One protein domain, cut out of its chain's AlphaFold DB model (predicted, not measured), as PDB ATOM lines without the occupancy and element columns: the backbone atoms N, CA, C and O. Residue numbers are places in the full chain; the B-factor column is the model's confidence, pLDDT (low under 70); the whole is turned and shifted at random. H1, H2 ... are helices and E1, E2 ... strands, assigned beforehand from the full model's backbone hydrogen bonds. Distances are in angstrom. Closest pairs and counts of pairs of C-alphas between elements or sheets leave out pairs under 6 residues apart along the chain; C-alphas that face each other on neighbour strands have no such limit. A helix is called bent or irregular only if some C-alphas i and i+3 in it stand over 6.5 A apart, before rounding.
ATOM      1  N   GLU A  29       0.832  14.323 223.759       86.25
ATOM      2  CA  GLU A  29       0.954  15.646 223.130       86.25
ATOM      3  C   GLU A  29       1.244  15.544 221.622       86.25
ATOM      4  O   GLU A  29       0.633  16.239 220.809       86.25
ATOM      5  N   THR A  30       2.143  14.639 221.230       87.44
ATOM      6  CA  THR A  30       2.465  14.382 219.820       87.44
ATOM      7  C   THR A  30       1.240  13.870 219.063       87.44
ATOM      8  O   THR A  30       0.941  14.365 217.978       87.44
ATOM      9  N   LEU A  31       0.494  12.931 219.649       89.81
ATOM     10  CA  LEU A  31      -0.725  12.380 219.052       89.81
ATOM     11  C   LEU A  31      -1.839  13.428 218.948       89.81
ATOM     12  O   LEU A  31      -2.526  13.486 217.931       89.81
ATOM     13  N   THR A  32      -1.963  14.320 219.932       88.69
ATOM     14  CA  THR A  32      -2.876  15.472 219.862       88.69
ATOM     15  C   THR A  32      -2.507  16.406 218.707       88.69
ATOM     16  O   THR A  32      -3.380  16.841 217.956       88.69
ATOM     17  N   ARG A  33      -1.213  16.677 218.495       89.62
ATOM     18  CA  ARG A  33      -0.755  17.464 217.338       89.62
ATOM     19  C   ARG A  33      -1.060  16.768 216.012       89.62
ATOM     20  O   ARG A  33      -1.436  17.447 215.063       89.62
ATOM     21  N   PHE A  34      -0.935  15.443 215.934       91.94
ATOM     22  CA  PHE A  34      -1.294  14.702 214.719       91.94
ATOM     23  C   PHE A  34      -2.798  14.748 214.469       91.94
ATOM     24  O   PHE A  34      -3.213  14.977 213.342       91.94
ATOM     25  N   ALA A  35      -3.613  14.585 215.511       91.88
ATOM     26  CA  ALA A  35      -5.063  14.688 215.421       91.88
ATOM     27  C   ALA A  35      -5.494  16.072 214.914       91.88
ATOM     28  O   ALA A  35      -6.343  16.173 214.030       91.88
ATOM     29  N   ASN A  36      -4.870  17.141 215.417       90.69
ATOM     30  CA  ASN A  36      -5.096  18.491 214.910       90.69
ATOM     31  C   ASN A  36      -4.643  18.636 213.447       90.69
ATOM     32  O   ASN A  36      -5.379  19.197 212.639       90.69
ATOM     33  N   TRP A  37      -3.480  18.090 213.085       92.00
ATOM     34  CA  TRP A  37      -3.008  18.088 211.699       92.00
ATOM     35  C   TRP A  37      -4.000  17.382 210.765       92.00
ATOM     36  O   TRP A  37      -4.356  17.945 209.739       92.00
ATOM     37  N   ILE A  38      -4.498  16.201 211.146       93.56
ATOM     38  CA  ILE A  38      -5.459  15.403 210.368       93.56
ATOM     39  C   ILE A  38      -6.770  16.160 210.158       93.56
ATOM     40  O   ILE A  38      -7.281  16.183 209.044       93.56
ATOM     41  N   GLN A  39      -7.297  16.815 211.191       91.81
ATOM     42  CA  GLN A  39      -8.549  17.571 211.088       91.81
ATOM     43  C   GLN A  39      -8.439  18.785 210.155       91.81
ATOM     44  O   GLN A  39      -9.398  19.123 209.474       91.81
ATOM     45  N   ASN A  40      -7.272  19.435 210.111       90.94
ATOM     46  CA  ASN A  40      -7.101  20.726 209.433       90.94
ATOM     47  C   ASN A  40      -6.405  20.631 208.071       90.94
ATOM     48  O   ASN A  40      -6.190  21.649 207.411       90.94
ATOM     49  N   ARG A  41      -5.997  19.432 207.653       91.88
ATOM     50  CA  ARG A  41      -5.323  19.215 206.373       91.88
ATOM     51  C   ARG A  41      -6.292  18.691 205.332       91.88
ATOM     52  O   ARG A  41      -7.014  17.734 205.611       91.88
ATOM     53  N   PRO A  42      -6.286  19.252 204.121       95.12
ATOM     54  CA  PRO A  42      -7.082  18.693 203.053       95.12
ATOM     55  C   PRO A  42      -6.459  17.393 202.535       95.12
ATOM     56  O   PRO A  42      -5.319  17.028 202.840       95.12
ATOM     57  N   ASN A  43      -7.217  16.717 201.689       97.12
ATOM     58  CA  ASN A  43      -6.706  15.662 200.832       97.12
ATOM     59  C   ASN A  43      -5.632  16.203 199.867       97.12
ATOM     60  O   ASN A  43      -5.674  17.363 199.447       97.12
ATOM     61  N   LEU A  44      -4.682  15.348 199.476       96.94
ATOM     62  CA  LEU A  44      -3.687  15.643 198.441       96.94
ATOM     63  C   LEU A  44      -4.336  15.960 197.088       96.94
ATOM     64  O   LEU A  44      -3.764  16.696 196.283       96.94
ATOM     65  N   MET A  45      -5.509  15.384 196.832       96.62
ATOM     66  CA  MET A  45      -6.260  15.544 195.594       96.62
ATOM     67  C   MET A  45      -7.481  16.431 195.835       96.62
ATOM     68  O   MET A  45      -8.190  16.270 196.826       96.62
ATOM     69  N   CYS A  46      -7.750  17.348 194.911       93.81
ATOM     70  CA  CYS A  46      -9.041  18.013 194.832       93.81
ATOM     71  C   CYS A  46     -10.054  17.063 194.191       93.81
ATOM     72  O   CYS A  46      -9.738  16.369 193.220       93.81
ATOM     73  N   GLY A  47     -11.289  17.102 194.664       84.56
ATOM     74  CA  GLY A  47     -12.390  16.396 194.036       84.56
ATOM     75  C   GLY A  47     -13.621  16.390 194.921       84.56
ATOM     76  O   GLY A  47     -13.533  16.696 196.109       84.56
ATOM     77  N   ASP A  48     -14.735  16.023 194.302       84.56
ATOM     78  CA  ASP A  48     -15.961  15.647 194.992       84.56
ATOM     79  C   ASP A  48     -15.931  14.140 195.301       84.56
ATOM     80  O   ASP A  48     -14.914  13.458 195.121       84.56
ATOM     81  N   GLU A  49     -17.063  13.589 195.739       89.06
ATOM     82  CA  GLU A  49     -17.194  12.164 196.031       89.06
ATOM     83  C   GLU A  49     -16.666  11.263 194.890       89.06
ATOM     84  O   GLU A  49     -16.952  11.505 193.714       89.06
ATOM     85  N   PRO A  50     -15.892  10.207 195.212       94.75
ATOM     86  CA  PRO A  50     -15.645   9.670 196.553       94.75
ATOM     87  C   PRO A  50     -14.453  10.313 197.287       94.75
ATOM     88  O   PRO A  50     -14.072   9.842 198.354       94.75
ATOM     89  N   ILE A  51     -13.818  11.353 196.746       97.00
ATOM     90  CA  ILE A  51     -12.654  12.001 197.361       97.00
ATOM     91  C   ILE A  51     -13.161  12.970 198.429       97.00
ATOM     92  O   ILE A  51     -13.770  13.989 198.125       97.00
ATOM     93  N   ALA A  52     -12.912  12.658 199.698       95.38
ATOM     94  CA  ALA A  52     -13.234  13.565 200.786       95.38
ATOM     95  C   ALA A  52     -12.207  14.702 200.793       95.38
ATOM     96  O   ALA A  52     -11.020  14.458 201.012       95.38
ATOM     97  N   GLU A  53     -12.651  15.934 200.537       92.06
ATOM     98  CA  GLU A  53     -11.763  17.100 200.477       92.06
ATOM     99  C   GLU A  53     -11.149  17.436 201.846       92.06
ATOM    100  O   GLU A  53      -9.983  17.832 201.924       92.06
ATOM    101  N   GLN A  54     -11.926  17.264 202.917       92.75
ATOM    102  CA  GLN A  54     -11.557  17.554 204.304       92.75
ATOM    103  C   GLN A  54     -12.028  16.435 205.235       92.75
ATOM    104  O   GLN A  54     -12.873  15.614 204.863       92.75
ATOM    105  N   ALA A  55     -11.463  16.387 206.440       93.19
ATOM    106  CA  ALA A  55     -11.910  15.448 207.459       93.19
ATOM    107  C   ALA A  55     -13.359  15.765 207.886       93.19
ATOM    108  O   ALA A  55     -13.704  16.940 208.014       93.19
ATOM    109  N   PRO A  56     -14.214  14.755 208.123       93.00
ATOM    110  CA  PRO A  56     -15.655  14.941 208.296       93.00
ATOM    111  C   PRO A  56     -16.050  15.331 209.733       93.00
ATOM    112  O   PRO A  56     -17.151  15.026 210.174       93.00
ATOM    113  N   PHE A  57     -15.150  15.955 210.494       88.44
ATOM    114  CA  PHE A  57     -15.346  16.208 211.920       88.44
ATOM    115  C   PHE A  57     -15.824  17.639 212.156       88.44
ATOM    116  O   PHE A  57     -15.173  18.595 211.739       88.44
ATOM    117  N   SER A  58     -16.952  17.783 212.849       71.56
ATOM    118  CA  SER A  58     -17.596  19.075 213.117       71.56
ATOM    119  C   SER A  58     -17.023  19.836 214.329       71.56
ATOM    120  O   SER A  58     -17.276  21.032 214.485       71.56
ATOM    121  N   SER A  59     -16.252  19.164 215.195       64.81
ATOM    122  CA  SER A  59     -15.818  19.681 216.503       64.81
ATOM    123  C   SER A  59     -14.361  20.156 216.522       64.81
ATOM    124  O   SER A  59     -13.453  19.438 216.117       64.81
ATOM    125  N   GLU A  60     -14.114  21.346 217.081       59.94
ATOM    126  CA  GLU A  60     -12.797  22.006 217.081       59.94
ATOM    127  C   GLU A  60     -11.743  21.396 218.032       59.94
ATOM    128  O   GLU A  60     -10.574  21.789 217.984       59.94
ATOM    129  N   LYS A  61     -12.107  20.479 218.941       57.16
ATOM    130  CA  LYS A  61     -11.183  19.985 219.986       57.16
ATOM    131  C   LYS A  61     -11.335  18.498 220.281       57.16
ATOM    132  O   LYS A  61     -11.616  18.105 221.411       57.16
ATOM    133  N   LEU A  62     -11.073  17.664 219.283       62.19
ATOM    134  CA  LEU A  62     -10.827  16.242 219.517       62.19
ATOM    135  C   LEU A  62      -9.409  16.081 220.090       62.19
ATOM    136  O   LEU A  62      -8.405  16.215 219.384       62.19
ATOM    137  N   SER A  63      -9.315  15.911 221.413       61.81
ATOM    138  CA  SER A  63      -8.046  15.704 222.111       61.81
ATOM    139  C   SER A  63      -7.680  14.225 222.083       61.81
ATOM    140  O   SER A  63      -8.368  13.401 222.689       61.81
ATOM    141  N   ASN A  64      -6.573  13.882 221.426       61.56
ATOM    142  CA  ASN A  64      -6.098  12.506 221.388       61.56
ATOM    143  C   ASN A  64      -5.026  12.298 222.468       61.56
ATOM    144  O   ASN A  64      -3.841  12.532 222.236       61.56
ATOM    145  N   THR A  65      -5.458  11.931 223.678       62.94
ATOM    146  CA  THR A  65      -4.597  11.844 224.875       62.94
ATOM    147  C   THR A  65      -4.258  10.413 225.291       62.94
ATOM    148  O   THR A  65      -3.911  10.185 226.447       62.94
ATOM    149  N   HIS A  66      -4.400   9.433 224.397       72.62
ATOM    150  CA  HIS A  66      -4.157   8.035 224.745       72.62
ATOM    151  C   HIS A  66      -2.686   7.636 224.533       72.62
ATOM    152  O   HIS A  66      -1.971   8.238 223.732       72.62
ATOM    153  N   ASP A  67      -2.242   6.598 225.241       79.25
ATOM    154  CA  ASP A  67      -0.913   6.016 225.052       79.25
ATOM    155  C   ASP A  67      -0.947   4.997 223.902       79.25
ATOM    156  O   ASP A  67      -1.453   3.884 224.057       79.25
ATOM    157  N   TYR A  68      -0.404   5.363 222.738       85.50
ATOM    158  CA  TYR A  68      -0.316   4.458 221.589       85.50
ATOM    159  C   TYR A  68       0.784   3.405 221.790       85.50
ATOM    160  O   TYR A  68       1.972   3.730 221.852       85.50
ATOM    161  N   GLN A  69       0.400   2.127 221.835       83.56
ATOM    162  CA  GLN A  69       1.322   0.990 222.003       83.56
ATOM    163  C   GLN A  69       1.417   0.083 220.762       83.56
ATOM    164  O   GLN A  69       1.988  -1.006 220.823       83.56
ATOM    165  N   GLY A  70       0.849   0.516 219.633       86.31
ATOM    166  CA  GLY A  70       0.809  -0.254 218.394       86.31
ATOM    167  C   GLY A  70       2.088  -0.176 217.551       86.31
ATOM    168  O   GLY A  70       3.194   0.111 218.015       86.31
ATOM    169  N   ASN A  71       1.940  -0.449 216.256       88.94
ATOM    170  CA  ASN A  71       3.047  -0.443 215.307       88.94
ATOM    171  C   ASN A  71       3.573   0.984 215.073       88.94
ATOM    172  O   ASN A  71       2.849   1.867 214.635       88.94
ATOM    173  N   SER A  72       4.875   1.204 215.263       87.44
ATOM    174  CA  SER A  72       5.485   2.536 215.123       87.44
ATOM    175  C   SER A  72       5.563   3.068 213.684       87.44
ATOM    176  O   SER A  72       6.027   4.188 213.455       87.44
ATOM    177  N   ARG A  73       5.148   2.286 212.679       90.06
ATOM    178  CA  ARG A  73       5.022   2.777 211.305       90.06
ATOM    179  C   ARG A  73       3.880   3.788 211.227       90.06
ATOM    180  O   ARG A  73       2.757   3.506 211.624       90.06
ATOM    181  N   LEU A  74       4.171   4.922 210.598       90.75
ATOM    182  CA  LEU A  74       3.282   6.080 210.494       90.75
ATOM    183  C   LEU A  74       1.857   5.773 210.016       90.75
ATOM    184  O   LEU A  74       0.928   6.394 210.506       90.75
ATOM    185  N   GLY A  75       1.687   4.823 209.092       92.94
ATOM    186  CA  GLY A  75       0.360   4.432 208.608       92.94
ATOM    187  C   GLY A  75      -0.543   3.868 209.710       92.94
ATOM    188  O   GLY A  75      -1.699   4.254 209.786       92.94
ATOM    189  N   PHE A  76      -0.001   3.044 210.615       93.06
ATOM    190  CA  PHE A  76      -0.778   2.479 211.726       93.06
ATOM    191  C   PHE A  76      -1.122   3.539 212.770       93.06
ATOM    192  O   PHE A  76      -2.223   3.544 213.300       93.06
ATOM    193  N   ILE A  77      -0.190   4.456 213.040       94.00
ATOM    194  CA  ILE A  77      -0.434   5.591 213.940       94.00
ATOM    195  C   ILE A  77      -1.530   6.490 213.356       94.00
ATOM    196  O   ILE A  77      -2.439   6.906 214.060       94.00
ATOM    197  N   TYR A  78      -1.450   6.781 212.058       95.31
ATOM    198  CA  TYR A  78      -2.419   7.610 211.347       95.31
ATOM    199  C   TYR A  78      -3.829   7.015 211.401       95.31
ATOM    200  O   TYR A  78      -4.772   7.722 211.746       95.31
ATOM    201  N   GLN A  79      -3.962   5.722 211.115       95.75
ATOM    202  CA  GLN A  79      -5.241   5.021 211.155       95.75
ATOM    203  C   GLN A  79      -5.819   4.934 212.571       95.75
ATOM    204  O   GLN A  79      -7.005   5.184 212.756       95.75
ATOM    205  N   ASP A  80      -4.990   4.660 213.581       94.44
ATOM    206  CA  ASP A  80      -5.433   4.688 214.978       94.44
ATOM    207  C   ASP A  80      -5.955   6.079 215.374       94.44
ATOM    208  O   ASP A  80      -7.017   6.193 215.979       94.44
ATOM    209  N   ILE A  81      -5.294   7.160 214.946       94.25
ATOM    210  CA  ILE A  81      -5.801   8.512 215.204       94.25
ATOM    211  C   ILE A  81      -7.149   8.741 214.517       94.25
ATOM    212  O   ILE A  81      -8.043   9.293 215.152       94.25
ATOM    213  N   TRP A  82      -7.324   8.306 213.266       96.06
ATOM    214  CA  TRP A  82      -8.626   8.356 212.591       96.06
ATOM    215  C   TRP A  82      -9.707   7.602 213.360       96.06
ATOM    216  O   TRP A  82     -10.786   8.152 213.569       96.06
ATOM    217  N   HIS A  83      -9.399   6.399 213.845       95.31
ATOM    218  CA  HIS A  83     -10.304   5.617 214.685       95.31
ATOM    219  C   HIS A  83     -10.756   6.436 215.904       95.31
ATOM    220  O   HIS A  83     -11.952   6.591 216.138       95.31
ATOM    221  N   ARG A  84      -9.810   7.034 216.641       92.31
ATOM    222  CA  ARG A  84     -10.125   7.869 217.813       92.31
ATOM    223  C   ARG A  84     -10.925   9.113 217.461       92.31
ATOM    224  O   ARG A  84     -11.824   9.484 218.206       92.31
ATOM    225  N   LEU A  85     -10.611   9.766 216.343       93.38
ATOM    226  CA  LEU A  85     -11.357  10.936 215.886       93.38
ATOM    227  C   LEU A  85     -12.816  10.571 215.579       93.38
ATOM    228  O   LEU A  85     -13.712  11.299 216.002       93.38
ATOM    229  N   PHE A  86     -13.069   9.425 214.937       94.19
ATOM    230  CA  PHE A  86     -14.430   8.925 214.730       94.19
ATOM    231  C   PHE A  86     -15.144   8.641 216.056       94.19
ATOM    232  O   PHE A  86     -16.226   9.190 216.263       94.19
ATOM    233  N   GLU A  87     -14.523   7.894 216.979       92.00
ATOM    234  CA  GLU A  87     -15.095   7.606 218.309       92.00
ATOM    235  C   GLU A  87     -15.473   8.882 219.075       92.00
ATOM    236  O   GLU A  87     -16.516   8.941 219.724       92.00
ATOM    237  N   GLN A  88     -14.618   9.906 219.021       90.25
ATOM    238  CA  GLN A  88     -14.802  11.141 219.780       90.25
ATOM    239  C   GLN A  88     -15.764  12.131 219.115       90.25
ATOM    240  O   GLN A  88     -16.335  12.968 219.814       90.25
ATOM    241  N   SER A  89     -15.924  12.077 217.791       90.75
ATOM    242  CA  SER A  89     -16.753  13.036 217.053       90.75
ATOM    243  C   SER A  89     -18.224  12.988 217.462       90.75
ATOM    244  O   SER A  89     -18.884  14.020 217.493       90.75
ATOM    245  N   GLY A  90     -18.741  11.793 217.766       88.62
ATOM    246  CA  GLY A  90     -20.174  11.553 217.938       88.62
ATOM    247  C   GLY A  90     -20.990  11.645 216.643       88.62
ATOM    248  O   GLY A  90     -22.155  11.276 216.654       88.62
ATOM    249  N   ASP A  91     -20.392  12.071 215.528       91.94
ATOM    250  CA  ASP A  91     -21.054  12.211 214.225       91.94
ATOM    251  C   ASP A  91     -21.236  10.846 213.522       91.94
ATOM    252  O   ASP A  91     -22.094  10.680 212.648       91.94
ATOM    253  N   PHE A  92     -20.444   9.846 213.930       95.19
ATOM    254  CA  PHE A  92     -20.374   8.524 213.313       95.19
ATOM    255  C   PHE A  92     -20.399   7.400 214.351       95.19
ATOM    256  O   PHE A  92     -19.692   7.453 215.356       95.19
ATOM    257  N   ASP A  93     -21.131   6.326 214.050       96.06
ATOM    258  CA  ASP A  93     -20.957   5.044 214.733       96.06
ATOM    259  C   ASP A  93     -19.962   4.184 213.955       96.06
ATOM    260  O   ASP A  93     -20.224   3.827 212.802       96.06
ATOM    261  N   ILE A  94     -18.866   3.775 214.591       97.50
ATOM    262  CA  ILE A  94     -17.963   2.776 214.012       97.50
ATOM    263  C   ILE A  94     -18.658   1.413 214.055       97.50
ATOM    264  O   ILE A  94     -19.062   0.943 215.120       97.50
ATOM    265  N   ARG A  95     -18.829   0.788 212.889       97.56
ATOM    266  CA  ARG A  95     -19.435  -0.545 212.750       97.56
ATOM    267  C   ARG A  95     -18.372  -1.605 212.578       97.56
ATOM    268  O   ARG A  95     -18.412  -2.607 213.275       97.56
ATOM    269  N   GLU A  96     -17.411  -1.327 211.709       97.19
ATOM    270  CA  GLU A  96     -16.227  -2.152 211.513       97.19
ATOM    271  C   GLU A  96     -15.004  -1.246 211.367       97.19
ATOM    272  O   GLU A  96     -15.092  -0.144 210.818       97.19
ATOM    273  N   SER A  97     -13.854  -1.724 211.822       96.69
ATOM    274  CA  SER A  97     -12.553  -1.103 211.571       96.69
ATOM    275  C   SER A  97     -11.529  -2.193 211.296       96.69
ATOM    276  O   SER A  97     -11.545  -3.208 211.995       96.69
ATOM    277  N   GLU A  98     -10.635  -1.982 210.331       95.38
ATOM    278  CA  GLU A  98      -9.625  -2.974 209.923       95.38
ATOM    279  C   GLU A  98     -10.254  -4.303 209.477       95.38
ATOM    280  O   GLU A  98      -9.788  -5.397 209.811       95.38
ATOM    281  N   LEU A  99     -11.356  -4.222 208.725       95.69
ATOM    282  CA  LEU A  99     -12.115  -5.394 208.311       95.69
ATOM    283  C   LEU A  99     -11.364  -6.157 207.219       95.69
ATOM    284  O   LEU A  99     -11.359  -5.766 206.049       95.69
ATOM    285  N   GLN A 100     -10.764  -7.287 207.582       94.31
ATOM    286  CA  GLN A 100     -10.090  -8.150 206.620       94.31
ATOM    287  C   GLN A 100     -11.102  -8.872 205.720       94.31
ATOM    288  O   GLN A 100     -11.982  -9.590 206.192       94.31
ATOM    289  N   LEU A 101     -10.923  -8.743 204.406       91.50
ATOM    290  CA  LEU A 101     -11.755  -9.398 203.407       91.50
ATOM    291  C   LEU A 101     -11.099 -10.678 202.896       91.50
ATOM    292  O   LEU A 101      -9.925 -10.696 202.500       91.50
ATOM    293  N   PHE A 102     -11.899 -11.740 202.840       87.06
ATOM    294  CA  PHE A 102     -11.484 -13.051 202.365       87.06
ATOM    295  C   PHE A 102     -12.352 -13.507 201.197       87.06
ATOM    296  O   PHE A 102     -13.572 -13.360 201.222       87.06
ATOM    297  N   ASP A 103     -11.701 -14.104 200.205       78.62
ATOM    298  CA  ASP A 103     -12.338 -14.951 199.203       78.62
ATOM    299  C   ASP A 103     -11.808 -16.370 199.414       78.62
ATOM    300  O   ASP A 103     -10.601 -16.626 199.313       78.62
ATOM    301  N   GLU A 104     -12.699 -17.264 199.830       81.12
ATOM    302  CA  GLU A 104     -12.379 -18.599 200.338       81.12
ATOM    303  C   GLU A 104     -11.346 -18.580 201.488       81.12
ATOM    304  O   GLU A 104     -11.696 -18.373 202.648       81.12
ATOM    305  N   LYS A 105     -10.063 -18.825 201.187       83.00
ATOM    306  CA  LYS A 105      -8.938 -18.834 202.147       83.00
ATOM    307  C   LYS A 105      -7.884 -17.776 201.841       83.00
ATOM    308  O   LYS A 105      -6.815 -17.771 202.453       83.00
ATOM    309  N   LYS A 106      -8.139 -16.916 200.860       87.56
ATOM    310  CA  LYS A 106      -7.197 -15.900 200.416       87.56
ATOM    311  C   LYS A 106      -7.665 -14.541 200.902       87.56
ATOM    312  O   LYS A 106      -8.774 -14.114 200.601       87.56
ATOM    313  N   THR A 107      -6.785 -13.839 201.602       89.50
ATOM    314  CA  THR A 107      -6.968 -12.416 201.868       89.50
ATOM    315  C   THR A 107      -6.943 -11.660 200.546       89.50
ATOM    316  O   THR A 107      -5.954 -11.713 199.808       89.50
ATOM    317  N   ILE A 108      -8.042 -10.984 200.235       89.06
ATOM    318  CA  ILE A 108      -8.212 -10.238 198.983       89.06
ATOM    319  C   ILE A 108      -8.132  -8.726 199.177       89.06
ATOM    320  O   ILE A 108      -7.928  -8.012 198.197       89.06
ATOM    321  N   GLY A 109      -8.249  -8.255 200.417       90.50
ATOM    322  CA  GLY A 109      -8.164  -6.846 200.772       90.50
ATOM    323  C   GLY A 109      -8.527  -6.611 202.232       90.50
ATOM    324  O   GLY A 109      -8.774  -7.555 202.985       90.50
ATOM    325  N   GLU A 110      -8.560  -5.347 202.613       93.81
ATOM    326  CA  GLU A 110      -9.020  -4.848 203.907       93.81
ATOM    327  C   GLU A 110      -9.833  -3.577 203.666       93.81
ATOM    328  O   GLU A 110      -9.618  -2.918 202.648       93.81
ATOM    329  N   LEU A 111     -10.782  -3.280 204.553       95.88
ATOM    330  CA  LEU A 111     -11.432  -1.972 204.621       95.88
ATOM    331  C   LEU A 111     -10.985  -1.273 205.898       95.88
ATOM    332  O   LEU A 111     -11.076  -1.874 206.975       95.88
ATOM    333  N   ASP A 112     -10.565  -0.014 205.796       97.50
ATOM    334  CA  ASP A 112     -10.097   0.714 206.981       97.50
ATOM    335  C   ASP A 112     -11.249   0.958 207.965       97.50
ATOM    336  O   ASP A 112     -11.130   0.604 209.139       97.50
ATOM    337  N   PHE A 113     -12.383   1.499 207.492       98.19
ATOM    338  CA  PHE A 113     -13.567   1.749 208.325       98.19
ATOM    339  C   PHE A 113     -14.889   1.533 207.585       98.19
ATOM    340  O   PHE A 113     -15.064   1.975 206.449       98.19
ATOM    341  N   ILE A 114     -15.861   0.952 208.288       97.94
ATOM    342  CA  ILE A 114     -17.286   1.043 207.959       97.94
ATOM    343  C   ILE A 114     -17.965   1.827 209.074       97.94
ATOM    344  O   ILE A 114     -17.958   1.420 210.238       97.94
ATOM    345  N   LEU A 115     -18.575   2.943 208.704       97.69
ATOM    346  CA  LEU A 115     -19.211   3.879 209.617       97.69
ATOM    347  C   LEU A 115     -20.700   3.974 209.313       97.69
ATOM    348  O   LEU A 115     -21.117   3.815 208.168       97.69
ATOM    349  N   LYS A 116     -21.505   4.283 210.326       97.19
ATOM    350  CA  LYS A 116     -22.866   4.780 210.134       97.19
ATOM    351  C   LYS A 116     -22.886   6.264 210.463       97.19
ATOM    352  O   LYS A 116     -22.657   6.632 211.613       97.19
ATOM    353  N   ASN A 117     -23.164   7.098 209.470       95.50
ATOM    354  CA  ASN A 117     -23.323   8.531 209.665       95.50
ATOM    355  C   ASN A 117     -24.617   8.782 210.446       95.50
ATOM    356  O   ASN A 117     -25.700   8.395 210.002       95.50
ATOM    357  N   GLN A 118     -24.523   9.394 211.627       93.88
ATOM    358  CA  GLN A 118     -25.693   9.575 212.487       93.88
ATOM    359  C   GLN A 118     -26.692  10.590 211.916       93.88
ATOM    360  O   GLN A 118     -27.890  10.473 212.171       93.88
ATOM    361  N   SER A 119     -26.219  11.558 211.127       92.75
ATOM    362  CA  SER A 119     -27.061  12.616 210.563       92.75
ATOM    363  C   SER A 119     -27.899  12.138 209.372       92.75
ATOM    364  O   SER A 119     -29.095  12.423 209.315       92.75
ATOM    365  N   SER A 120     -27.302  11.384 208.442       93.88
ATOM    366  CA  SER A 120     -27.988  10.859 207.252       93.88
ATOM    367  C   SER A 120     -28.587   9.467 207.471       93.88
ATOM    368  O   SER A 120     -29.530   9.078 206.784       93.88
ATOM    369  N   GLY A 121     -28.053   8.705 208.428       94.38
ATOM    370  CA  GLY A 121     -28.380   7.298 208.648       94.38
ATOM    371  C   GLY A 121     -27.707   6.334 207.664       94.38
ATOM    372  O   GLY A 121     -27.939   5.127 207.769       94.38
ATOM    373  N   GLU A 122     -26.893   6.839 206.735       94.75
ATOM    374  CA  GLU A 122     -26.220   6.056 205.696       94.75
ATOM    375  C   GLU A 122     -24.972   5.336 206.218       94.75
ATOM    376  O   GLU A 122     -24.353   5.749 207.203       94.75
ATOM    377  N   TYR A 123     -24.599   4.250 205.535       97.12
ATOM    378  CA  TYR A 123     -23.340   3.556 205.782       97.12
ATOM    379  C   TYR A 123     -22.255   4.087 204.846       97.12
ATOM    380  O   TYR A 123     -22.446   4.154 203.632       97.12
ATOM    381  N   GLU A 124     -21.094   4.401 205.405       97.00
ATOM    382  CA  GLU A 124     -19.947   4.936 204.679       97.00
ATOM    383  C   GLU A 124     -18.743   4.005 204.834       97.00
ATOM    384  O   GLU A 124     -18.429   3.554 205.936       97.00
ATOM    385  N   HIS A 125     -18.052   3.727 203.731       97.50
ATOM    386  CA  HIS A 125     -16.761   3.040 203.732       97.50
ATOM    387  C   HIS A 125     -15.666   4.076 203.566       97.50
ATOM    388  O   HIS A 125     -15.554   4.683 202.505       97.50
ATOM    389  N   TRP A 126     -14.855   4.264 204.601       97.94
ATOM    390  CA  TRP A 126     -13.721   5.174 204.551       97.94
ATOM    391  C   TRP A 126     -12.425   4.410 204.337       97.94
ATOM    392  O   TRP A 126     -12.126   3.473 205.071       97.94
ATOM    393  N   GLU A 127     -11.647   4.870 203.363       98.25
ATOM    394  CA  GLU A 127     -10.234   4.550 203.193       98.25
ATOM    395  C   GLU A 127      -9.402   5.777 203.574       98.25
ATOM    396  O   GLU A 127      -9.609   6.870 203.028       98.25
ATOM    397  N   VAL A 128      -8.434   5.607 204.472       97.94
ATOM    398  CA  VAL A 128      -7.574   6.689 204.959       97.94
ATOM    399  C   VAL A 128      -6.106   6.363 204.692       97.94
ATOM    400  O   VAL A 128      -5.576   5.314 205.041       97.94
ATOM    401  N   ALA A 129      -5.383   7.287 204.065       96.50
ATOM    402  CA  ALA A 129      -3.984   7.082 203.720       96.50
ATOM    403  C   ALA A 129      -3.144   8.334 203.964       96.50
ATOM    404  O   ALA A 129      -3.484   9.424 203.522       96.50
ATOM    405  N   ILE A 130      -1.977   8.148 204.583       95.62
ATOM    406  CA  ILE A 130      -0.947   9.183 204.699       95.62
ATOM    407  C   ILE A 130       0.201   8.911 203.723       95.62
ATOM    408  O   ILE A 130       0.769   7.810 203.705       95.62
ATOM    409  N   LYS A 131       0.569   9.903 202.903       95.00
ATOM    410  CA  LYS A 131       1.594   9.754 201.859       95.00
ATOM    411  C   LYS A 131       2.528  10.952 201.705       95.00
ATOM    412  O   LYS A 131       2.162  12.096 201.909       95.00
ATOM    413  N   PHE A 132       3.767  10.676 201.310       93.81
ATOM    414  CA  PHE A 132       4.799  11.693 201.105       93.81
ATOM    415  C   PHE A 132       5.482  11.417 199.774       93.81
ATOM    416  O   PHE A 132       6.023  10.322 199.597       93.81
ATOM    417  N   TYR A 133       5.457  12.381 198.857       95.62
ATOM    418  CA  TYR A 133       5.969  12.197 197.500       95.62
ATOM    419  C   TYR A 133       6.922  13.315 197.081       95.62
ATOM    420  O   TYR A 133       6.676  14.487 197.342       95.62
ATOM    421  N   LEU A 134       7.998  12.957 196.388       95.25
ATOM    422  CA  LEU A 134       8.965  13.879 195.802       95.25
ATOM    423  C   LEU A 134       8.682  14.034 194.306       95.25
ATOM    424  O   LEU A 134       8.585  13.024 193.608       95.25
ATOM    425  N   LEU A 135       8.594  15.267 193.812       96.19
ATOM    426  CA  LEU A 135       8.510  15.547 192.382       96.19
ATOM    427  C   LEU A 135       9.843  15.235 191.716       96.19
ATOM    428  O   LEU A 135      10.876  15.748 192.153       96.19
ATOM    429  N   LYS A 136       9.807  14.415 190.673       93.94
ATOM    430  CA  LYS A 136      10.927  14.172 189.778       93.94
ATOM    431  C   LYS A 136      10.429  13.701 188.415       93.94
ATOM    432  O   LYS A 136       9.642  12.760 188.342       93.94
ATOM    433  N   ASP A 137      10.979  14.274 187.352       93.44
ATOM    434  CA  ASP A 137      10.689  13.918 185.958       93.44
ATOM    435  C   ASP A 137       9.169  13.905 185.641       93.44
ATOM    436  O   ASP A 137       8.657  13.004 184.976       93.44
ATOM    437  N   GLY A 138       8.431  14.885 186.169       94.44
ATOM    438  CA  GLY A 138       6.985  15.074 186.033       94.44
ATOM    439  C   GLY A 138       6.136  14.154 186.914       94.44
ATOM    440  O   GLY A 138       4.914  14.127 186.772       94.44
ATOM    441  N   LEU A 139       6.753  13.369 187.801       95.81
ATOM    442  CA  LEU A 139       6.089  12.327 188.583       95.81
ATOM    443  C   LEU A 139       6.383  12.447 190.080       95.81
ATOM    444  O   LEU A 139       7.448  12.884 190.506       95.81
ATOM    445  N   TRP A 140       5.437  11.987 190.896       96.88
ATOM    446  CA  TRP A 140       5.489  12.070 192.356       96.88
ATOM    447  C   TRP A 140       5.890  10.721 192.967       96.88
ATOM    448  O   TRP A 140       5.088   9.787 193.008       96.88
ATOM    449  N   TYR A 141       7.131  10.607 193.449       95.38
ATOM    450  CA  TYR A 141       7.734   9.364 193.948       95.38
ATOM    451  C   TYR A 141       7.795   9.288 195.469       95.38
ATOM    452  O   TYR A 141       8.281  10.198 196.136       95.38
ATOM    453  N   GLY A 142       7.337   8.171 196.028       91.50
ATOM    454  CA  GLY A 142       7.373   7.923 197.460       91.50
ATOM    455  C   GLY A 142       8.763   7.487 197.934       91.50
ATOM    456  O   GLY A 142       9.689   7.339 197.132       91.50
ATOM    457  N   PRO A 143       8.929   7.194 199.239       81.00
ATOM    458  CA  PRO A 143      10.188   6.711 199.822       81.00
ATOM    459  C   PRO A 143      10.701   5.383 199.247       81.00
ATOM    460  O   PRO A 143      11.855   5.018 199.473       81.00
ATOM    461  N   ASN A 144       9.865   4.666 198.502       81.06
ATOM    462  CA  ASN A 144      10.261   3.594 197.604       81.06
ATOM    463  C   ASN A 144       9.814   4.000 196.195       81.06
ATOM    464  O   ASN A 144       8.653   4.340 196.026       81.06
ATOM    465  N   ALA A 145      10.693   3.934 195.191       75.50
ATOM    466  CA  ALA A 145      10.389   4.395 193.830       75.50
ATOM    467  C   ALA A 145       9.236   3.631 193.141       75.50
ATOM    468  O   ALA A 145       8.713   4.087 192.125       75.50
ATOM    469  N   ILE A 146       8.852   2.466 193.673       83.88
ATOM    470  CA  ILE A 146       7.654   1.735 193.238       83.88
ATOM    471  C   ILE A 146       6.369   2.439 193.717       83.88
ATOM    472  O   ILE A 146       5.363   2.388 193.012       83.88
ATOM    473  N   ASP A 147       6.409   3.109 194.876       89.75
ATOM    474  CA  ASP A 147       5.328   3.960 195.387       89.75
ATOM    475  C   ASP A 147       5.316   5.266 194.590       89.75
ATOM    476  O   ASP A 147       6.293   6.020 194.581       89.75
ATOM    477  N   ARG A 148       4.221   5.511 193.879       95.62
ATOM    478  CA  ARG A 148       4.045   6.655 192.987       95.62
ATOM    479  C   ARG A 148       2.614   7.151 193.147       95.62
ATOM    480  O   ARG A 148       1.711   6.313 193.216       95.62
ATOM    481  N   LEU A 149       2.421   8.466 193.267       97.50
ATOM    482  CA  LEU A 149       1.117   9.055 193.608       97.50
ATOM    483  C   LEU A 149       0.020   8.582 192.656       97.50
ATOM    484  O   LEU A 149      -1.006   8.098 193.109       97.50
ATOM    485  N   ASP A 150       0.278   8.644 191.356       97.25
ATOM    486  CA  ASP A 150      -0.639   8.233 190.293       97.25
ATOM    487  C   ASP A 150      -1.047   6.761 190.411       97.25
ATOM    488  O   ASP A 150      -2.232   6.433 190.433       97.25
ATOM    489  N   LYS A 151      -0.078   5.866 190.622       97.12
ATOM    490  CA  LYS A 151      -0.346   4.435 190.803       97.12
ATOM    491  C   LYS A 151      -1.145   4.162 192.068       97.12
ATOM    492  O   LYS A 151      -2.061   3.342 192.050       97.12
ATOM    493  N   LYS A 152      -0.777   4.808 193.177       96.88
ATOM    494  CA  LYS A 152      -1.459   4.621 194.459       96.88
ATOM    495  C   LYS A 152      -2.878   5.162 194.381       96.88
ATOM    496  O   LYS A 152      -3.795   4.455 194.777       96.88
ATOM    497  N   PHE A 153      -3.054   6.369 193.863       97.44
ATOM    498  CA  PHE A 153      -4.348   7.026 193.762       97.44
ATOM    499  C   PHE A 153      -5.303   6.248 192.857       97.44
ATOM    500  O   PHE A 153      -6.397   5.898 193.292       97.44
ATOM    501  N   LYS A 154      -4.840   5.836 191.670       96.81
ATOM    502  CA  LYS A 154      -5.593   4.943 190.783       96.81
ATOM    503  C   LYS A 154      -6.010   3.648 191.479       96.81
ATOM    504  O   LYS A 154      -7.171   3.259 191.420       96.81
ATOM    505  N   HIS A 155      -5.083   2.997 192.188       96.44
ATOM    506  CA  HIS A 155      -5.385   1.780 192.950       96.44
ATOM    507  C   HIS A 155      -6.438   2.014 194.041       96.44
ATOM    508  O   HIS A 155      -7.295   1.157 194.239       96.44
ATOM    509  N   MET A 156      -6.411   3.156 194.737       96.44
ATOM    510  CA  MET A 156      -7.453   3.476 195.722       96.44
ATOM    511  C   MET A 156      -8.830   3.556 195.055       96.44
ATOM    512  O   MET A 156      -9.754   2.885 195.504       96.44
ATOM    513  N   LEU A 157      -8.948   4.310 193.957       95.31
ATOM    514  CA  LEU A 157     -10.222   4.543 193.271       95.31
ATOM    515  C   LEU A 157     -10.792   3.281 192.606       95.31
ATOM    516  O   LEU A 157     -11.975   2.974 192.753       95.31
ATOM    517  N   GLU A 158      -9.952   2.546 191.878       94.94
ATOM    518  CA  GLU A 158     -10.384   1.424 191.035       94.94
ATOM    519  C   GLU A 158     -10.424   0.082 191.773       94.94
ATOM    520  O   GLU A 158     -11.008  -0.881 191.270       94.94
ATOM    521  N   ARG A 159      -9.764  -0.026 192.934       93.19
ATOM    522  CA  ARG A 159      -9.650  -1.288 193.681       93.19
ATOM    523  C   ARG A 159     -10.157  -1.142 195.107       93.19
ATOM    524  O   ARG A 159     -11.171  -1.759 195.416       93.19
ATOM    525  N   GLN A 160      -9.503  -0.327 195.942       94.31
ATOM    526  CA  GLN A 160      -9.824  -0.299 197.379       94.31
ATOM    527  C   GLN A 160     -11.259   0.157 197.648       94.31
ATOM    528  O   GLN A 160     -12.032  -0.575 198.255       94.31
ATOM    529  N   LEU A 161     -11.665   1.300 197.088       95.06
ATOM    530  CA  LEU A 161     -13.028   1.821 197.251       95.06
ATOM    531  C   LEU A 161     -14.107   0.926 196.624       95.06
ATOM    532  O   LEU A 161     -15.288   1.069 196.923       95.06
ATOM    533  N   GLN A 162     -13.719   0.000 195.743       93.88
ATOM    534  CA  GLN A 162     -14.656  -0.902 195.081       93.88
ATOM    535  C   GLN A 162     -14.942  -2.163 195.898       93.88
ATOM    536  O   GLN A 162     -15.866  -2.895 195.537       93.88
ATOM    537  N   HIS A 163     -14.194  -2.437 196.974       92.31
ATOM    538  CA  HIS A 163     -14.347  -3.654 197.775       92.31
ATOM    539  C   HIS A 163     -15.750  -3.790 198.379       92.31
ATOM    540  O   HIS A 163     -16.365  -4.847 198.235       92.31
ATOM    541  N   GLY A 164     -16.299  -2.713 198.949       87.62
ATOM    542  CA  GLY A 164     -17.661  -2.685 199.497       87.62
ATOM    543  C   GLY A 164     -18.770  -2.935 198.466       87.62
ATOM    544  O   GLY A 164     -19.890  -3.309 198.806       87.62
ATOM    545  N   GLN A 165     -18.459  -2.765 197.179       88.31
ATOM    546  CA  GLN A 165     -19.410  -2.949 196.084       88.31
ATOM    547  C   GLN A 165     -19.332  -4.338 195.437       88.31
ATOM    548  O   GLN A 165     -20.186  -4.674 194.611       88.31
ATOM    549  N   GLN A 166     -18.350  -5.163 195.812       90.19
ATOM    550  CA  GLN A 166     -18.159  -6.478 195.206       90.19
ATOM    551  C   GLN A 166     -19.244  -7.482 195.635       90.19
ATOM    552  O   GLN A 166     -19.707  -7.445 196.778       90.19
ATOM    553  N   PRO A 167     -19.609  -8.446 194.765       89.12
ATOM    554  CA  PRO A 167     -20.611  -9.461 195.091       89.12
ATOM    555  C   PRO A 167     -20.289 -10.277 196.348       89.12
ATOM    556  O   PRO A 167     -21.191 -10.533 197.143       89.12
ATOM    557  N   TYR A 168     -19.020 -10.651 196.562       87.62
ATOM    558  CA  TYR A 168     -18.620 -11.405 197.757       87.62
ATOM    559  C   TYR A 168     -18.872 -10.597 199.039       87.62
ATOM    560  O   TYR A 168     -19.318 -11.152 200.037       87.62
ATOM    561  N   PHE A 169     -18.627  -9.283 199.003       91.75
ATOM    562  CA  PHE A 169     -18.795  -8.415 200.161       91.75
ATOM    563  C   PHE A 169     -20.278  -8.289 200.506       91.75
ATOM    564  O   PHE A 169     -20.667  -8.546 201.638       91.75
ATOM    565  N   LYS A 170     -21.124  -8.007 199.507       91.19
ATOM    566  CA  LYS A 170     -22.582  -7.907 199.690       91.19
ATOM    567  C   LYS A 170     -23.221  -9.217 200.160       91.19
ATOM    568  O   LYS A 170     -24.239  -9.180 200.840       91.19
ATOM    569  N   ALA A 171     -22.643 -10.363 199.796       90.00
ATOM    570  CA  ALA A 171     -23.103 -11.669 200.261       90.00
ATOM    571  C   ALA A 171     -22.741 -11.938 201.733       90.00
ATOM    572  O   ALA A 171     -23.538 -12.543 202.445       90.00
ATOM    573  N   LEU A 172     -21.556 -11.502 202.176       90.81
ATOM    574  CA  LEU A 172     -21.088 -11.674 203.555       90.81
ATOM    575  C   LEU A 172     -21.680 -10.640 204.521       90.81
ATOM    576  O   LEU A 172     -21.939 -10.984 205.670       90.81
ATOM    577  N   TYR A 173     -21.915  -9.416 204.046       92.81
ATOM    578  CA  TYR A 173     -22.404  -8.282 204.836       92.81
ATOM    579  C   TYR A 173     -23.674  -7.672 204.211       92.81
ATOM    580  O   TYR A 173     -23.648  -6.553 203.678       92.81
ATOM    581  N   PRO A 174     -24.801  -8.410 204.202       91.88
ATOM    582  CA  PRO A 174     -26.047  -7.982 203.565       91.88
ATOM    583  C   PRO A 174     -26.692  -6.740 204.197       91.88
ATOM    584  O   PRO A 174     -27.634  -6.202 203.618       91.88
ATOM    585  N   GLU A 175     -26.229  -6.281 205.357       92.25
ATOM    586  CA  GLU A 175     -26.628  -5.029 206.002       92.25
ATOM    587  C   GLU A 175     -26.010  -3.781 205.343       92.25
ATOM    588  O   GLU A 175     -26.586  -2.698 205.435       92.25
ATOM    589  N   TYR A 176     -24.890  -3.920 204.620       92.44
ATOM    590  CA  TYR A 176     -24.142  -2.810 204.012       92.44
ATOM    591  C   TYR A 176     -24.421  -2.654 202.505       92.44
ATOM    592  O   TYR A 176     -23.515  -2.404 201.710       92.44
ATOM    593  N   GLN A 177     -25.678  -2.804 202.064       80.56
ATOM    594  CA  GLN A 177     -26.014  -2.802 200.623       80.56
ATOM    595  C   GLN A 177     -25.737  -1.468 199.916       80.56
ATOM    596  O   GLN A 177     -25.378  -1.470 198.737       80.56
ATOM    597  N   ASN A 178     -25.884  -0.356 200.642       87.06
ATOM    598  CA  ASN A 178     -25.687   1.009 200.153       87.06
ATOM    599  C   ASN A 178     -24.487   1.651 200.859       87.06
ATOM    600  O   ASN A 178     -24.636   2.636 201.574       87.06
ATOM    601  N   LEU A 179     -23.315   1.031 200.718       93.56
ATOM    602  CA  LEU A 179     -22.081   1.505 201.334       93.56
ATOM    603  C   LEU A 179     -21.423   2.583 200.460       93.56
ATOM    604  O   LEU A 179     -20.890   2.277 199.389       93.56
ATOM    605  N   THR A 180     -21.474   3.837 200.901       95.44
ATOM    606  CA  THR A 180     -20.928   4.981 200.157       95.44
ATOM    607  C   THR A 180     -19.414   5.085 200.380       95.44
ATOM    608  O   THR A 180     -18.992   5.287 201.519       95.44
ATOM    609  N   PRO A 181     -18.571   4.952 199.338       96.50
ATOM    610  CA  PRO A 181     -17.122   5.012 199.493       96.50
ATOM    611  C   PRO A 181     -16.627   6.450 199.690       96.50
ATOM    612  O   PRO A 181     -17.075   7.378 199.015       96.50
ATOM    613  N   LYS A 182     -15.644   6.617 200.573       97.25
ATOM    614  CA  LYS A 182     -14.979   7.878 200.904       97.25
ATOM    615  C   LYS A 182     -13.471   7.644 200.979       97.25
ATOM    616  O   LYS A 182     -13.004   6.711 201.622       97.25
ATOM    617  N   LEU A 183     -12.697   8.501 200.325       98.00
ATOM    618  CA  LEU A 183     -11.240   8.443 200.302       98.00
ATOM    619  C   LEU A 183     -10.652   9.700 200.917       98.00
ATOM    620  O   LEU A 183     -10.828  10.796 200.384       98.00
ATOM    621  N   MET A 184      -9.848   9.515 201.956       97.88
ATOM    622  CA  MET A 184      -9.021  10.557 202.540       97.88
ATOM    623  C   MET A 184      -7.544  10.211 202.374       97.88
ATOM    624  O   MET A 184      -7.000   9.377 203.090       97.88
ATOM    625  N   MET A 185      -6.868  10.856 201.423       97.19
ATOM    626  CA  MET A 185      -5.438  10.659 201.197       97.19
ATOM    627  C   MET A 185      -4.677  11.940 201.529       97.19
ATOM    628  O   MET A 185      -4.497  12.803 200.677       97.19
ATOM    629  N   GLN A 186      -4.229  12.073 202.773       96.62
ATOM    630  CA  GLN A 186      -3.472  13.235 203.238       96.62
ATOM    631  C   GLN A 186      -1.971  13.024 203.065       96.62
ATOM    632  O   GLN A 186      -1.485  11.908 202.845       96.62
ATOM    633  N   GLY A 187      -1.196  14.101 203.176       94.31
ATOM    634  CA  GLY A 187       0.233  13.980 202.983       94.31
ATOM    635  C   GLY A 187       0.971  15.272 202.736       94.31
ATOM    636  O   GLY A 187       0.523  16.348 203.113       94.31
ATOM    637  N   ARG A 188       2.120  15.132 202.071       93.56
ATOM    638  CA  ARG A 188       2.881  16.250 201.512       93.56
ATOM    639  C   ARG A 188       3.548  15.889 200.198       93.56
ATOM    640  O   ARG A 188       4.032  14.769 200.002       93.56
ATOM    641  N   LEU A 189       3.631  16.889 199.339       95.06
ATOM    642  CA  LEU A 189       4.316  16.861 198.061       95.06
ATOM    643  C   LEU A 189       5.531  17.795 198.139       95.06
ATOM    644  O   LEU A 189       5.424  18.935 198.588       95.06
ATOM    645  N   TYR A 190       6.696  17.303 197.725       94.75
ATOM    646  CA  TYR A 190       7.969  18.012 197.846       94.75
ATOM    647  C   TYR A 190       8.565  18.287 196.473       94.75
ATOM    648  O   TYR A 190       8.644  17.384 195.640       94.75
ATOM    649  N   THR A 191       9.093  19.486 196.262       95.00
ATOM    650  CA  THR A 191       9.782  19.868 195.019       95.00
ATOM    651  C   THR A 191      11.278  20.048 195.254       95.00
ATOM    652  O   THR A 191      11.729  20.135 196.394       95.00
ATOM    653  N   ASN A 192      12.080  20.067 194.190       93.69
ATOM    654  CA  ASN A 192      13.506  20.352 194.319       93.69
ATOM    655  C   ASN A 192      13.773  21.836 194.029       93.69
ATOM    656  O   ASN A 192      13.631  22.233 192.875       93.69
ATOM    657  N   PRO A 193      14.202  22.649 195.016       91.06
ATOM    658  CA  PRO A 193      14.400  24.087 194.825       91.06
ATOM    659  C   PRO A 193      15.598  24.413 193.918       91.06
ATOM    660  O   PRO A 193      15.773  25.552 193.503       91.06
ATOM    661  N   PHE A 194      16.430  23.417 193.608       92.31
ATOM    662  CA  PHE A 194      17.584  23.525 192.717       92.31
ATOM    663  C   PHE A 194      17.307  22.937 191.323       92.31
ATOM    664  O   PHE A 194      18.235  22.778 190.527       92.31
ATOM    665  N   SER A 195      16.061  22.547 191.049       90.06
ATOM    666  CA  SER A 195      15.593  22.086 189.743       90.06
ATOM    667  C   SER A 195      14.565  23.072 189.203       90.06
ATOM    668  O   SER A 195      13.743  23.581 189.958       90.06
ATOM    669  N   ASN A 196      14.582  23.314 187.894       92.12
ATOM    670  CA  ASN A 196      13.564  24.123 187.222       92.12
ATOM    671  C   ASN A 196      12.494  23.222 186.590       92.12
ATOM    672  O   ASN A 196      12.249  23.273 185.387       92.12
ATOM    673  N   GLU A 197      11.949  22.314 187.394       94.75
ATOM    674  CA  GLU A 197      10.935  21.360 186.958       94.75
ATOM    675  C   GLU A 197       9.537  21.960 187.114       94.75
ATOM    676  O   GLU A 197       9.225  22.564 188.140       94.75
ATOM    677  N   GLU A 198       8.696  21.788 186.094       95.75
ATOM    678  CA  GLU A 198       7.296  22.198 186.162       95.75
ATOM    679  C   GLU A 198       6.533  21.305 187.143       95.75
ATOM    680  O   GLU A 198       6.636  20.080 187.100       95.75
ATOM    681  N   ILE A 199       5.764  21.927 188.038       96.81
ATOM    682  CA  ILE A 199       4.987  21.215 189.051       96.81
ATOM    683  C   ILE A 199       3.677  20.742 188.411       96.81
ATOM    684  O   ILE A 199       2.864  21.588 188.026       96.81
ATOM    685  N   PRO A 200       3.417  19.424 188.331       96.38
ATOM    686  CA  PRO A 200       2.152  18.920 187.819       96.38
ATOM    687  C   PRO A 200       0.989  19.429 188.671       96.38
ATOM    688  O   PRO A 200       1.008  19.313 189.896       96.38
ATOM    689  N   THR A 201      -0.042  19.960 188.019       96.69
ATOM    690  CA  THR A 201      -1.263  20.453 188.677       96.69
ATOM    691  C   THR A 201      -2.366  19.402 188.740       96.69
ATOM    692  O   THR A 201      -3.401  19.633 189.360       96.69
ATOM    693  N   GLN A 202      -2.159  18.247 188.104       96.25
ATOM    694  CA  GLN A 202      -3.122  17.155 188.023       96.25
ATOM    695  C   GLN A 202      -2.432  15.793 188.143       96.25
ATOM    696  O   GLN A 202      -1.253  15.642 187.819       96.25
ATOM    697  N   CYS A 203      -3.187  14.790 188.579       95.31
ATOM    698  CA  CYS A 203      -2.784  13.390 188.631       95.31
ATOM    699  C   CYS A 203      -4.008  12.505 188.354       95.31
ATOM    700  O   CYS A 203      -5.056  12.697 188.964       95.31
ATOM    701  N   GLU A 204      -3.886  11.556 187.418       94.44
ATOM    702  CA  GLU A 204      -4.994  10.691 186.959       94.44
ATOM    703  C   GLU A 204      -6.265  11.470 186.541       94.44
ATOM    704  O   GLU A 204      -7.380  10.988 186.691       94.44
ATOM    705  N   GLY A 205      -6.104  12.694 186.022       93.31
ATOM    706  CA  GLY A 205      -7.217  13.564 185.616       93.31
ATOM    707  C   GLY A 205      -7.857  14.379 186.748       93.31
ATOM    708  O   GLY A 205      -8.751  15.177 186.484       93.31
ATOM    709  N   TYR A 206      -7.376  14.237 187.985       95.81
ATOM    710  CA  TYR A 206      -7.851  14.997 189.142       95.81
ATOM    711  C   TYR A 206      -6.869  16.118 189.493       95.81
ATOM    712  O   TYR A 206      -5.655  15.887 189.445       95.81
ATOM    713  N   PRO A 207      -7.335  17.324 189.865       97.06
ATOM    714  CA  PRO A 207      -6.441  18.385 190.306       97.06
ATOM    715  C   PRO A 207      -5.708  18.000 191.593       97.06
ATOM    716  O   PRO A 207      -6.286  17.425 192.512       97.06
ATOM    717  N   ILE A 208      -4.428  18.342 191.672       97.19
ATOM    718  CA  ILE A 208      -3.631  18.227 192.892       97.19
ATOM    719  C   ILE A 208      -3.893  19.463 193.753       97.19
ATOM    720  O   ILE A 208      -3.917  20.593 193.255       97.19
ATOM    721  N   LYS A 209      -4.049  19.269 195.063       96.56
ATOM    722  CA  LYS A 209      -4.215  20.365 196.014       96.56
ATOM    723  C   LYS A 209      -2.896  21.132 196.147       96.56
ATOM    724  O   LYS A 209      -1.951  20.668 196.781       96.56
ATOM    725  N   ALA A 210      -2.836  22.330 195.565       94.62
ATOM    726  CA  ALA A 210      -1.615  23.141 195.527       94.62
ATOM    727  C   ALA A 210      -1.050  23.471 196.923       94.62
ATOM    728  O   ALA A 210       0.167  23.558 197.073       94.62
ATOM    729  N   SER A 211      -1.905  23.594 197.951       93.62
ATOM    730  CA  SER A 211      -1.465  23.802 199.341       93.62
ATOM    731  C   SER A 211      -0.648  22.638 199.905       93.62
ATOM    732  O   SER A 211       0.135  22.847 200.827       93.62
ATOM    733  N   GLU A 212      -0.787  21.435 199.341       94.25
ATOM    734  CA  GLU A 212      -0.045  20.255 199.785       94.25
ATOM    735  C   GLU A 212       1.308  20.098 199.084       94.25
ATOM    736  O   GLU A 212       2.125  19.278 199.510       94.25
ATOM    737  N   VAL A 213       1.605  20.932 198.077       92.69
ATOM    738  CA  VAL A 213       2.966  21.143 197.555       92.69
ATOM    739  C   VAL A 213       3.729  22.042 198.522       92.69
ATOM    740  O   VAL A 213       3.982  23.220 198.283       92.69
ATOM    741  N   ALA A 214       4.053  21.464 199.673       84.56
ATOM    742  CA  ALA A 214       4.565  22.169 200.833       84.56
ATOM    743  C   ALA A 214       5.782  21.436 201.402       84.56
ATOM    744  O   ALA A 214       5.684  20.685 202.381       84.56
ATOM    745  N   GLY A 215       6.934  21.686 200.782       88.00
ATOM    746  CA  GLY A 215       8.237  21.227 201.238       88.00
ATOM    747  C   GLY A 215       9.245  21.090 200.101       88.00
ATOM    748  O   GLY A 215       8.896  21.086 198.921       88.00
ATOM    749  N   PHE A 216      10.509  20.928 200.480       90.81
ATOM    750  CA  PHE A 216      11.610  20.769 199.541       90.81
ATOM    751  C   PHE A 216      12.340  19.441 199.732       90.81
ATOM    752  O   PHE A 216      12.433  18.916 200.841       90.81
ATOM    753  N   TRP A 217      12.901  18.917 198.646       90.25
ATOM    754  CA  TRP A 217      13.868  17.827 198.655       90.25
ATOM    755  C   TRP A 217      15.087  18.199 197.818       90.25
ATOM    756  O   TRP A 217      15.013  19.031 196.921       90.25
ATOM    757  N   CYS A 218      16.232  17.578 198.080       89.19
ATOM    758  CA  CYS A 218      17.409  17.779 197.246       89.19
ATOM    759  C   CYS A 218      18.282  16.525 197.182       89.19
ATOM    760  O   CYS A 218      18.165  15.602 197.996       89.19
ATOM    761  N   TYR A 219      19.174  16.480 196.198       87.19
ATOM    762  CA  TYR A 219      20.226  15.478 196.134       87.19
ATOM    763  C   TYR A 219      21.306  15.760 197.179       87.19
ATOM    764  O   TYR A 219      21.593  16.904 197.515       87.19
ATOM    765  N   HIS A 220      22.013  14.716 197.614       85.56
ATOM    766  CA  HIS A 220      23.088  14.858 198.600       85.56
ATOM    767  C   HIS A 220      24.158  15.897 198.204       85.56
ATOM    768  O   HIS A 220      24.619  16.663 199.042       85.56
ATOM    769  N   HIS A 221      24.514  15.985 196.917       86.00
ATOM    770  CA  HIS A 221      25.496  16.962 196.431       86.00
ATOM    771  C   HIS A 221      24.993  18.420 196.453       86.00
ATOM    772  O   HIS A 221      25.798  19.343 196.311       86.00
ATOM    773  N   GLN A 222      23.682  18.630 196.605       88.06
ATOM    774  CA  GLN A 222      23.043  19.944 196.713       88.06
ATOM    775  C   GLN A 222      22.971  20.426 198.165       88.06
ATOM    776  O   GLN A 222      22.767  21.613 198.378       88.06
ATOM    777  N   LEU A 223      23.232  19.566 199.161       84.75
ATOM    778  CA  LEU A 223      23.219  19.958 200.579       84.75
ATOM    779  C   LEU A 223      24.141  21.147 200.874       84.75
ATOM    780  O   LEU A 223      23.798  21.997 201.681       84.75
ATOM    781  N   LYS A 224      25.276  21.254 200.172       86.56
ATOM    782  CA  LYS A 224      26.209  22.390 200.295       86.56
ATOM    783  C   LYS A 224      25.621  23.746 199.876       86.56
ATOM    784  O   LYS A 224      26.242  24.768 200.128       86.56
ATOM    785  N   GLN A 225      24.494  23.743 199.167       88.31
ATOM    786  CA  GLN A 225      23.784  24.944 198.719       88.31
ATOM    787  C   GLN A 225      22.742  25.401 199.748       88.31
ATOM    788  O   GLN A 225      22.167  26.473 199.599       88.31
ATOM    789  N   ILE A 226      22.495  24.596 200.785       85.75
ATOM    790  CA  ILE A 226      21.590  24.936 201.874       85.75
ATOM    791  C   ILE A 226      22.394  25.684 202.939       85.75
ATOM    792  O   ILE A 226      23.301  25.124 203.548       85.75
ATOM    793  N   GLY A 227      22.060  26.959 203.145       83.69
ATOM    794  CA  GLY A 227      22.659  27.805 204.185       83.69
ATOM    795  C   GLY A 227      22.007  27.661 205.565       83.69
ATOM    796  O   GLY A 227      22.404  28.349 206.500       83.69
ATOM    797  N   GLU A 228      21.001  26.797 205.687       81.94
ATOM    798  CA  GLU A 228      20.217  26.591 206.903       81.94
ATOM    799  C   GLU A 228      20.638  25.319 207.647       81.94
ATOM    800  O   GLU A 228      21.110  24.342 207.058       81.94
ATOM    801  N   THR A 229      20.426  25.311 208.963       79.94
ATOM    802  CA  THR A 229      20.623  24.112 209.781       79.94
ATOM    803  C   THR A 229      19.543  23.083 209.466       79.94
ATOM    804  O   THR A 229      18.352  23.375 209.514       79.94
ATOM    805  N   LEU A 230      19.964  21.850 209.193       78.12
ATOM    806  CA  LEU A 230      19.064  20.749 208.867       78.12
ATOM    807  C   LEU A 230      18.903  19.811 210.059       78.12
ATOM    808  O   LEU A 230      19.888  19.361 210.647       78.12
ATOM    809  N   TYR A 231      17.656  19.455 210.363       78.50
ATOM    810  CA  TYR A 231      17.319  18.522 211.433       78.50
ATOM    811  C   TYR A 231      16.754  17.232 210.858       78.50
ATOM    812  O   TYR A 231      15.900  17.232 209.973       78.50
ATOM    813  N   ARG A 232      17.223  16.098 211.382       79.50
ATOM    814  CA  ARG A 232      16.668  14.796 211.020       79.50
ATOM    815  C   ARG A 232      15.368  14.582 211.778       79.50
ATOM    816  O   ARG A 232      15.397  14.445 212.995       79.50
ATOM    817  N   VAL A 233      14.268  14.408 211.053       82.12
ATOM    818  CA  VAL A 233      12.983  14.040 211.658       82.12
ATOM    819  C   VAL A 233      12.728  12.529 211.529       82.12
ATOM    820  O   VAL A 233      12.750  11.984 210.417       82.12
ATOM    821  N   PRO A 234      12.518  11.809 212.648       84.44
ATOM    822  CA  PRO A 234      12.120  10.405 212.645       84.44
ATOM    823  C   PRO A 234      10.829  10.171 211.857       84.44
ATOM    824  O   PRO A 234       9.908  10.977 211.921       84.44
ATOM    825  N   LYS A 235      10.729   9.028 211.167       83.75
ATOM    826  CA  LYS A 235       9.545   8.672 210.360       83.75
ATOM    827  C   LYS A 235       8.205   8.768 211.106       83.75
ATOM    828  O   LYS A 235       7.262   9.264 210.500       83.75
ATOM    829  N   PRO A 236       8.091   8.345 212.382       86.94
ATOM    830  CA  PRO A 236       6.834   8.475 213.117       86.94
ATOM    831  C   PRO A 236       6.373   9.926 213.300       86.94
ATOM    832  O   PRO A 236       5.198  10.152 213.524       86.94
ATOM    833  N   LEU A 237       7.281  10.902 213.185       86.44
ATOM    834  CA  LEU A 237       7.014  12.326 213.392       86.44
ATOM    835  C   LEU A 237       6.789  13.105 212.091       86.44
ATOM    836  O   LEU A 237       6.721  14.331 212.117       86.44
ATOM    837  N   TRP A 238       6.682  12.431 210.941       87.56
ATOM    838  CA  TRP A 238       6.561  13.118 209.651       87.56
ATOM    839  C   TRP A 238       5.272  13.943 209.483       87.56
ATOM    840  O   TRP A 238       5.246  14.806 208.617       87.56
TER     841      TRP A 238
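AT A GLANCE: This is residues 29 to 238 of the 241 residues of an uncharacterized protein of Vibrio ishigakensis (UniProt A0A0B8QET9). A long, strongly twisted sheet is built on two parallel strands, E3 and E5, side by side; the hairpin E1 and E2 at one end curls with the sheet round H4, and short E4 and E6 join at the other end. H2 packs on one face, with H1 crossing it, while H4 lies on the opposite face with H3 next to it; beyond the end with E6 lies H6, and residues 227 to 234 stick out in a free loop. The printed part has 210 residues with six named helices and six named strands, which follow each other along the chain as H1, H2, E1, E2, E3, E4, H3, H4, H5, E5, E6 and H6, and its class is mixed, helices and strands; the sheet is branched at E3, which has E2 and E4 as antiparallel neighbours on one side and E5 as a parallel neighbour on the other side. It is compact, with a radius of gyration of the C-alphas of 18.6 A, yet elongated, spanning 60 by 36 by 33 A.

IN THESE COORDINATES: E3, residues 123 to 136, is 39.3 A long, from C-alpha 123 at (-23.340, 3.556, 205.782), and bends by 53 degrees at residue 132. E5, residues 179 to 191, measures 37.3 A. E1, residues 92 to 103, 28.5 A, bends by 54 degrees at residue 98; E2, residues 106 to 117, is 30.7 A. E4 is residues 139 to 141 and E6 residues 213 to 216. H1, residues 29 to 40, begins at (0.954, 15.646, 223.130); H2, residues 74 to 89, is 22.2 A long. H3 is residues 149 to 158, H4 160 to 165, H5 167 to 172 and H6 220 to 225. H4 and H6 are only just irregular: C-alphas 161 and 164 are 6.8 A apart, 221 and 224 6.7 A.

HOW THE PARTS SIT: E3 and E5 are parallel at 17 degrees, with N 129 and O 184 within hydrogen-bond range at 2.8 A. On the other side of E3 are E2, antiparallel with N 115 and O 124 at 2.8 A, and E4, with N 134 and O 141 at 2.8 A. E1 to E4 form a meander, each strand the antiparallel neighbour of the one before; across the hairpin E1 and E2, N 101 and O 109 are within hydrogen-bond range at 2.8 A. E6 is parallel to E5, with N 214 and O 189 at 3.1 A. H2 is on the sheet at a height of 7.4 A, its closest C-alphas to E3 being Gly 75 and Ile 130, 6.3 A. H1 touches H2 with residues 31 to 35 alone, about perpendicular at 74 degrees; the closest C-alphas, of Ala 35 and Ile 81, are 6.2 A apart. H4 is on the opposite face from H2, its C-alpha of Leu 161 5.7 A from that of Pro 181. H3 is on the sheet, while H5 only grazes it; H6 is not on it. Every O i to N i+4 pair is within hydrogen-bond range in H1, H2, H3 and H5; H4 and H6 each have 0 of 2, but 2 of 3 O i to N i+3 pairs.

THE WHOLE: The farthest C-alphas, of Ala 171 and Gly 227, are 60.6 A apart. The printed part has no cut. The links H1 to H2 and E5 to E6 are long. Residues 59 to 65 have pLDDT under 70.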